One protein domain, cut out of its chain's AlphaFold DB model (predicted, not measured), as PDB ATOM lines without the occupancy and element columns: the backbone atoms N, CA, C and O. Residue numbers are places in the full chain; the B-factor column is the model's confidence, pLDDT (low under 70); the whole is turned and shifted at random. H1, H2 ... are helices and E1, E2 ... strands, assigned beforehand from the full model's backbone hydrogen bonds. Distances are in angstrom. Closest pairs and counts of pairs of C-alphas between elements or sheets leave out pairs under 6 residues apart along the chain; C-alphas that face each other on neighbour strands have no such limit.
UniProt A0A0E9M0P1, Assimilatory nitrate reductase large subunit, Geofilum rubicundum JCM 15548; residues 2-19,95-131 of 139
ATOM      1  N   THR A   2      25.313 -16.026  41.848       72.81
ATOM      2  CA  THR A   2      26.250 -15.605  42.904       72.81
ATOM      3  C   THR A   2      25.518 -15.395  44.231       72.81
ATOM      4  O   THR A   2      24.516 -14.687  44.272       72.81
ATOM      5  N   LYS A   3      26.015 -15.990  45.323       77.06
ATOM      6  CA  LYS A   3      25.469 -15.784  46.677       77.06
ATOM      7  C   LYS A   3      26.001 -14.479  47.274       77.06
ATOM      8  O   LYS A   3      27.183 -14.164  47.118       77.06
ATOM      9  N   LEU A   4      25.137 -13.733  47.963       76.56
ATOM     10  CA  LEU A   4      25.545 -12.518  48.667       76.56
ATOM     11  C   LEU A   4      26.442 -12.866  49.869       76.56
ATOM     12  O   LEU A   4      26.173 -13.838  50.571       76.56
ATOM     13  N   PRO A   5      27.506 -12.081  50.126       75.88
ATOM     14  CA  PRO A   5      28.431 -12.330  51.233       75.88
ATOM     15  C   PRO A   5      27.924 -11.837  52.604       75.88
ATOM     16  O   PRO A   5      28.601 -12.051  53.605       75.88
ATOM     17  N   VAL A   6      26.790 -11.135  52.648       80.75
ATOM     18  CA  VAL A   6      26.085 -10.653  53.853       80.75
ATOM     19  C   VAL A   6      24.580 -10.725  53.620       80.75
ATOM     20  O   VAL A   6      24.141 -10.826  52.470       80.75
ATOM     21  N   SER A   7      23.810 -10.651  54.706       85.94
ATOM     22  CA  SER A   7      22.354 -10.561  54.645       85.94
ATOM     23  C   SER A   7      21.908  -9.305  53.879       85.94
ATOM     24  O   SER A   7      22.629  -8.302  53.794       85.94
ATOM     25  N   LYS A   8      20.717  -9.364  53.281       85.94
ATOM     26  CA  LYS A   8      20.146  -8.232  52.540       85.94
ATOM     27  C   LYS A   8      19.777  -7.103  53.506       85.94
ATOM     28  O   LYS A   8      19.928  -5.930  53.174       85.94
ATOM     29  N   GLU A   9      19.362  -7.468  54.711       87.00
ATOM     30  CA  GLU A   9      18.955  -6.590  55.800       87.00
ATOM     31  C   GLU A   9      20.132  -5.730  56.273       87.00
ATOM     32  O   GLU A   9      19.989  -4.516  56.410       87.00
ATOM     33  N   ASP A  10      21.322  -6.322  56.422       84.31
ATOM     34  CA  ASP A  10      22.535  -5.592  56.807       84.31
ATOM     35  C   ASP A  10      22.965  -4.578  55.737       84.31
ATOM     36  O   ASP A  10      23.433  -3.483  56.059       84.31
ATOM     37  N   LEU A  11      22.800  -4.921  54.454       82.06
ATOM     38  CA  LEU A  11      23.101  -4.010  53.345       82.06
ATOM     39  C   LEU A  11      22.126  -2.839  53.305       82.06
ATOM     40  O   LEU A  11      22.560  -1.698  53.167       82.06
ATOM     41  N   ILE A  12      20.829  -3.109  53.463       84.94
ATOM     42  CA  ILE A  12      19.796  -2.072  53.513       84.94
ATOM     43  C   ILE A  12      19.987  -1.194  54.749       84.94
ATOM     44  O   ILE A  12      19.864   0.018  54.659       84.94
ATOM     45  N   LYS A  13      20.353  -1.756  55.901       84.81
ATOM     46  CA  LYS A  13      20.633  -0.958  57.099       84.81
ATOM     47  C   LYS A  13      21.836  -0.033  56.912       84.81
ATOM     48  O   LYS A  13      21.853   1.064  57.459       84.81
ATOM     49  N   LYS A  14      22.857  -0.492  56.184       80.12
ATOM     50  CA  LYS A  14      24.129   0.223  56.040       80.12
ATOM     51  C   LYS A  14      24.151   1.243  54.905       80.12
ATOM     52  O   LYS A  14      24.781   2.277  55.071       80.12
ATOM     53  N   TYR A  15      23.554   0.904  53.769       79.81
ATOM     54  CA  TYR A  15      23.565   1.734  52.562       79.81
ATOM     55  C   TYR A  15      22.179   2.244  52.193       79.81
ATOM     56  O   TYR A  15      22.083   3.255  51.523       79.81
ATOM     57  N   GLY A  16      21.118   1.563  52.639       76.69
ATOM     58  CA  GLY A  16      19.728   2.011  52.564       76.69
ATOM     59  C   GLY A  16      19.265   2.631  51.245       76.69
ATOM     60  O   GLY A  16      19.932   2.609  50.217       76.69
ATOM     61  N   PRO A  17      18.050   3.180  51.229       76.12
ATOM     62  CA  PRO A  17      17.689   4.204  50.273       76.12
ATOM     63  C   PRO A  17      18.055   5.559  50.885       76.12
ATOM     64  O   PRO A  17      17.184   6.277  51.380       76.12
ATOM     65  N   HIS A  18      19.341   5.921  50.874       74.75
ATOM     66  CA  HIS A  18      19.750   7.294  51.166       74.75
ATOM     67  C   HIS A  18      19.316   8.191  50.004       74.75
ATOM     68  O   HIS A  18      20.072   8.478  49.084       74.75
ATOM     69  N   LYS A  19      18.046   8.605  50.010       65.25
ATOM     70  CA  LYS A  19      17.545   9.567  49.033       65.25
ATOM     71  C   LYS A  19      18.202  10.907  49.323       65.25
ATOM     72  O   LYS A  19      17.879  11.567  50.310       65.25
ATOM     73  N   PRO A  95      39.729   3.470  50.183       83.44
ATOM     74  CA  PRO A  95      39.879   2.166  49.569       83.44
ATOM     75  C   PRO A  95      39.209   1.054  50.392       83.44
ATOM     76  O   PRO A  95      39.425   0.946  51.595       83.44
ATOM     77  N   LEU A  96      38.455   0.176  49.723       79.50
ATOM     78  CA  LEU A  96      37.840  -1.008  50.331       79.50
ATOM     79  C   LEU A  96      38.548  -2.289  49.877       79.50
ATOM     80  O   LEU A  96      38.918  -2.424  48.709       79.50
ATOM     81  N   GLN A  97      38.700  -3.249  50.792       75.94
ATOM     82  CA  GLN A  97      39.260  -4.574  50.515       75.94
ATOM     83  C   GLN A  97      38.246  -5.658  50.897       75.94
ATOM     84  O   GLN A  97      37.595  -5.582  51.938       75.94
ATOM     85  N   ARG A  98      38.123  -6.693  50.061       74.12
ATOM     86  CA  ARG A  98      37.319  -7.878  50.376       74.12
ATOM     87  C   ARG A  98      38.052  -8.748  51.402       74.12
ATOM     88  O   ARG A  98      39.207  -9.111  51.181       74.12
ATOM     89  N   LEU A  99      37.376  -9.104  52.495       72.69
ATOM     90  CA  LEU A  99      37.861 -10.080  53.476       72.69
ATOM     91  C   LEU A  99      37.293 -11.469  53.148       72.69
ATOM     92  O   LEU A  99      36.194 -11.573  52.605       72.69
ATOM     93  N   LYS A 100      38.050 -12.533  53.453       63.62
ATOM     94  CA  LYS A 100      37.828 -13.908  52.955       63.62
ATOM     95  C   LYS A 100      36.407 -14.475  53.166       63.62
ATOM     96  O   LYS A 100      36.031 -15.367  52.418       63.62
ATOM     97  N   VAL A 101      35.619 -13.967  54.126       58.19
ATOM     98  CA  VAL A 101      34.315 -14.562  54.513       58.19
ATOM     99  C   VAL A 101      33.185 -13.549  54.784       58.19
ATOM    100  O   VAL A 101      32.073 -13.950  55.101       58.19
ATOM    101  N   LYS A 102      33.420 -12.237  54.654       55.03
ATOM    102  CA  LYS A 102      32.389 -11.197  54.859       55.03
ATOM    103  C   LYS A 102      32.365 -10.222  53.686       55.03
ATOM    104  O   LYS A 102      33.345 -10.106  52.946       55.03
ATOM    105  N   ALA A 103      31.237  -9.525  53.515       57.47
ATOM    106  CA  ALA A 103      31.108  -8.429  52.554       57.47
ATOM    107  C   ALA A 103      32.243  -7.416  52.686       57.47
ATOM    108  O   ALA A 103      32.892  -7.349  53.729       57.47
ATOM    109  N   LEU A 104      32.444  -6.615  51.633       53.75
ATOM    110  CA  LEU A 104      33.323  -5.445  51.631       53.75
ATOM    111  C   LEU A 104      33.094  -4.614  52.902       53.75
ATOM    112  O   LEU A 104      32.189  -3.783  52.997       53.75
ATOM    113  N   SER A 105      33.913  -4.870  53.912       54.00
ATOM    114  CA  SER A 105      33.988  -4.055  55.101       54.00
ATOM    115  C   SER A 105      34.907  -2.894  54.762       54.00
ATOM    116  O   SER A 105      35.970  -3.099  54.169       54.00
ATOM    117  N   ARG A 106      34.543  -1.685  55.204       52.75
ATOM    118  CA  ARG A 106      35.569  -0.702  55.565       52.75
ATOM    119  C   ARG A 106      36.453  -1.470  56.538       52.75
ATOM    120  O   ARG A 106      35.937  -1.929  57.553       52.75
ATOM    121  N   SER A 107      37.681  -1.803  56.148       46.75
ATOM    122  CA  SER A 107      38.580  -2.507  57.056       46.75
ATOM    123  C   SER A 107      38.590  -1.712  58.359       46.75
ATOM    124  O   SER A 107      38.637  -0.482  58.308       46.75
ATOM    125  N   ASN A 108      38.447  -2.386  59.500       43.44
ATOM    126  CA  ASN A 108      38.533  -1.779  60.832       43.44
ATOM    127  C   ASN A 108      39.969  -1.274  61.065       43.44
ATOM    128  O   ASN A 108      40.747  -1.875  61.791       43.44
ATOM    129  N   GLY A 109      40.338  -0.226  60.337       47.41
ATOM    130  CA  GLY A 109      41.701   0.171  60.044       47.41
ATOM    131  C   GLY A 109      41.764   0.655  58.600       47.41
ATOM    132  O   GLY A 109      41.787  -0.140  57.660       47.41
ATOM    133  N   THR A 110      41.753   1.970  58.429       53.56
ATOM    134  CA  THR A 110      42.153   2.681  57.214       53.56
ATOM    135  C   THR A 110      43.407   2.043  56.623       53.56
ATOM    136  O   THR A 110      44.506   2.232  57.133       53.56
ATOM    137  N   GLN A 111      43.269   1.260  55.551       60.50
ATOM    138  CA  GLN A 111      44.434   0.875  54.761       60.50
ATOM    139  C   GLN A 111      44.861   2.119  53.964       60.50
ATOM    140  O   GLN A 111      44.024   2.683  53.251       60.50
ATOM    141  N   PRO A 112      46.119   2.574  54.062       74.81
ATOM    142  CA  PRO A 112      46.596   3.672  53.234       74.81
ATOM    143  C   PRO A 112      46.545   3.278  51.752       74.81
ATOM    144  O   PRO A 112      46.686   2.103  51.394       74.81
ATOM    145  N   TRP A 113      46.364   4.269  50.874       75.19
ATOM    146  CA  TRP A 113      46.342   4.069  49.420       75.19
ATOM    147  C   TRP A 113      47.577   3.303  48.917       75.19
ATOM    148  O   TRP A 113      47.447   2.421  48.067       75.19
ATOM    149  N   SER A 114      48.746   3.561  49.514       79.25
ATOM    150  CA  SER A 114      50.001   2.853  49.238       79.25
ATOM    151  C   SER A 114      49.892   1.341  49.459       79.25
ATOM    152  O   SER A 114      50.271   0.561  48.585       79.25
ATOM    153  N   GLY A 115      49.299   0.911  50.576       81.12
ATOM    154  CA  GLY A 115      49.127  -0.505  50.903       81.12
ATOM    155  C   GLY A 115      48.191  -1.231  49.933       81.12
ATOM    156  O   GLY A 115      48.445  -2.381  49.562       81.12
ATOM    157  N   ARG A 116      47.130  -0.563  49.452       79.19
ATOM    158  CA  ARG A 116      46.245  -1.142  48.424       79.19
ATOM    159  C   ARG A 116      46.953  -1.266  47.078       79.19
ATOM    160  O   ARG A 116      46.830  -2.304  46.433       79.19
ATOM    161  N   LEU A 117      47.690  -0.236  46.670       82.88
ATOM    162  CA  LEU A 117      48.439  -0.239  45.413       82.88
ATOM    163  C   LEU A 117      49.505  -1.339  45.392       82.88
ATOM    164  O   LEU A 117      49.595  -2.068  44.409       82.88
ATOM    165  N   GLN A 118      50.246  -1.531  46.488       83.31
ATOM    166  CA  GLN A 118      51.233  -2.611  46.602       83.31
ATOM    167  C   GLN A 118      50.597  -3.996  46.420       83.31
ATOM    168  O   GLN A 118      51.104  -4.803  45.642       83.31
ATOM    169  N   LYS A 119      49.450  -4.256  47.064       81.00
ATOM    170  CA  LYS A 119      48.712  -5.523  46.913       81.00
ATOM    171  C   LYS A 119      48.196  -5.733  45.486       81.00
ATOM    172  O   LYS A 119      48.302  -6.841  44.962       81.00
ATOM    173  N   LEU A 120      47.666  -4.687  44.847       83.56
ATOM    174  CA  LEU A 120      47.226  -4.753  43.449       83.56
ATOM    175  C   LEU A 120      48.405  -5.035  42.513       83.56
ATOM    176  O   LEU A 120      48.306  -5.909  41.658       83.56
ATOM    177  N   ASN A 121      49.537  -4.359  42.707       84.88
ATOM    178  CA  ASN A 121      50.740  -4.569  41.906       84.88
ATOM    179  C   ASN A 121      51.328  -5.972  42.103       84.88
ATOM    180  O   ASN A 121      51.730  -6.595  41.126       84.88
ATOM    181  N   ALA A 122      51.327  -6.504  43.329       83.81
ATOM    182  CA  ALA A 122      51.734  -7.883  43.599       83.81
ATOM    183  C   ALA A 122      50.822  -8.896  42.883       83.81
ATOM    184  O   ALA A 122      51.315  -9.823  42.244       83.81
ATOM    185  N   SER A 123      49.501  -8.679  42.906       80.75
ATOM    186  CA  SER A 123      48.549  -9.521  42.169       80.75
ATOM    187  C   SER A 123      48.777  -9.464  40.656       80.75
ATOM    188  O   SER A 123      48.750 -10.500  40.000       80.75
ATOM    189  N   ARG A 124      49.035  -8.268  40.105       81.12
ATOM    190  CA  ARG A 124      49.345  -8.081  38.677       81.12
ATOM    191  C   ARG A 124      50.639  -8.784  38.282       81.12
ATOM    192  O   ARG A 124      50.656  -9.453  37.260       81.12
ATOM    193  N   LYS A 125      51.695  -8.691  39.099       79.25
ATOM    194  CA  LYS A 125      52.960  -9.413  38.869       79.25
ATOM    195  C   LYS A 125      52.749 -10.927  38.844       79.25
ATOM    196  O   LYS A 125      53.216 -11.576  37.919       79.25
ATOM    197  N   ASN A 126      51.994 -11.472  39.796       78.44
ATOM    198  CA  ASN A 126      51.687 -12.905  39.827       78.44
ATOM    199  C   ASN A 126      50.910 -13.367  38.585       78.44
ATOM    200  O   ASN A 126      51.215 -14.424  38.045       78.44
ATOM    201  N   MET A 127      49.948 -12.572  38.106       69.19
ATOM    202  CA  MET A 127      49.211 -12.860  36.868       69.19
ATOM    203  C   MET A 127      50.070 -12.690  35.609       69.19
ATOM    204  O   MET A 127      49.917 -13.458  34.670       69.19
ATOM    205  N   ALA A 128      51.005 -11.739  35.590       68.56
ATOM    206  CA  ALA A 128      51.938 -11.558  34.476       68.56
ATOM    207  C   ALA A 128      52.967 -12.698  34.359       68.56
ATOM    208  O   ALA A 128      53.488 -12.933  33.276       68.56
ATOM    209  N   MET A 129      53.246 -13.413  35.455       68.75
ATOM    210  CA  MET A 129      54.071 -14.628  35.450       68.75
ATOM    211  C   MET A 129      53.296 -15.886  35.020       68.75
ATOM    212  O   MET A 129      53.892 -16.953  34.897       68.75
ATOM    213  N   MET A 130      51.976 -15.797  34.813       65.00
ATOM    214  CA  MET A 130      51.197 -16.912  34.278       65.00
ATOM    215  C   MET A 130      51.431 -17.046  32.767       65.00
ATOM    216  O   MET A 130      51.609 -16.040  32.083       65.00
ATOM    217  N   PRO A 131      51.361 -18.270  32.217       70.94
ATOM    218  CA  PRO A 131      51.682 -18.545  30.813       70.94
ATOM    219  C   PRO A 131      50.806 -17.807  29.782       70.94
ATOM    220  O   PRO A 131      51.134 -17.821  28.601       70.94
TER     221      PRO A 131
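Overview. This is residues 2 to 19 and 95 to 131 of the 139 residues of the protein "Assimilatory nitrate reductase large subunit" of Geofilum rubicundum JCM 15548 (UniProt A0A0E9M0P1). What is the shape? It is an open, elongated row of parts: a small hairpin of two short strands, E1 and E2, lies in the middle, with the long helix H2 off one side and the short helix H1 off the other, and the two helices do not meet. The far part of H2 with the end after it, residues 118 to 131, stands free, and so do residues 12 to 19 at the other end of the row. What is it made of? The printed part has 55 residues with two named helices and two named strands, in the order H1, E1, E2, H2, and its class is mixed, helices and strands; the sheet, in the order E1, E2, is antiparallel. It is only just extended, close to loose, with a radius of gyration of the C-alphas of 15.2 A, and it spans 43 by 28 by 22 A.

Arrangement. How do the strands pair? E1, residues 97 to 99, and E2, residues 102 to 105, form a hairpin and are antiparallel at 157 degrees between their directions. The C-alphas of Arg 98 and Leu 104 face each other at 4.8 A, and those of Leu 99 and Lys 102 at 5.8 A. Across this pair no backbone N and O are within hydrogen-bond range. Where do the helices stand? H2, residues 113 to 128, is only just apart from E1, with the closest C-alphas 8.1 A apart. H1, residues 8 to 15, is apart from both E2 and H2. How are the helix backbones? In H1 and H2 every O i to N i+4 pair is within hydrogen-bond range.

Along the chain. Where are the strands? E1, residues 97 to 99, begins with C-alpha 97 at (39.260, -4.574, 50.515), and E2 covers residues 102 to 105. From first to last C-alpha E1 measures 6.4 A and E2 7.3 A. Where are the helices? H2, residues 113 to 128, measures 22.3 A from first to last C-alpha and ends with C-alpha 128 at (51.938, -11.558, 34.476). H1, residues 8 to 15, measures 10.5 A and begins with C-alpha 8 at (20.146, -8.232, 52.540).

Size, cuts and confidence. How far does it reach? The two C-alphas farthest apart are those of Lys 19 and Pro 131, at 47.8 A. Is the printed part continuous? Residues 20 to 94 are not printed, and C-alphas 19 and 95 are 23.5 A apart across this cut, which the link from H1 to E1 crosses. Of the links printed whole, E1 to E2 is tight and E2 to H2 is short. Where is confidence low? The mean pLDDT of the printed part is 73.0, and it is under 70 at residue 19, residues 100 to 111 and residues 127 to 130.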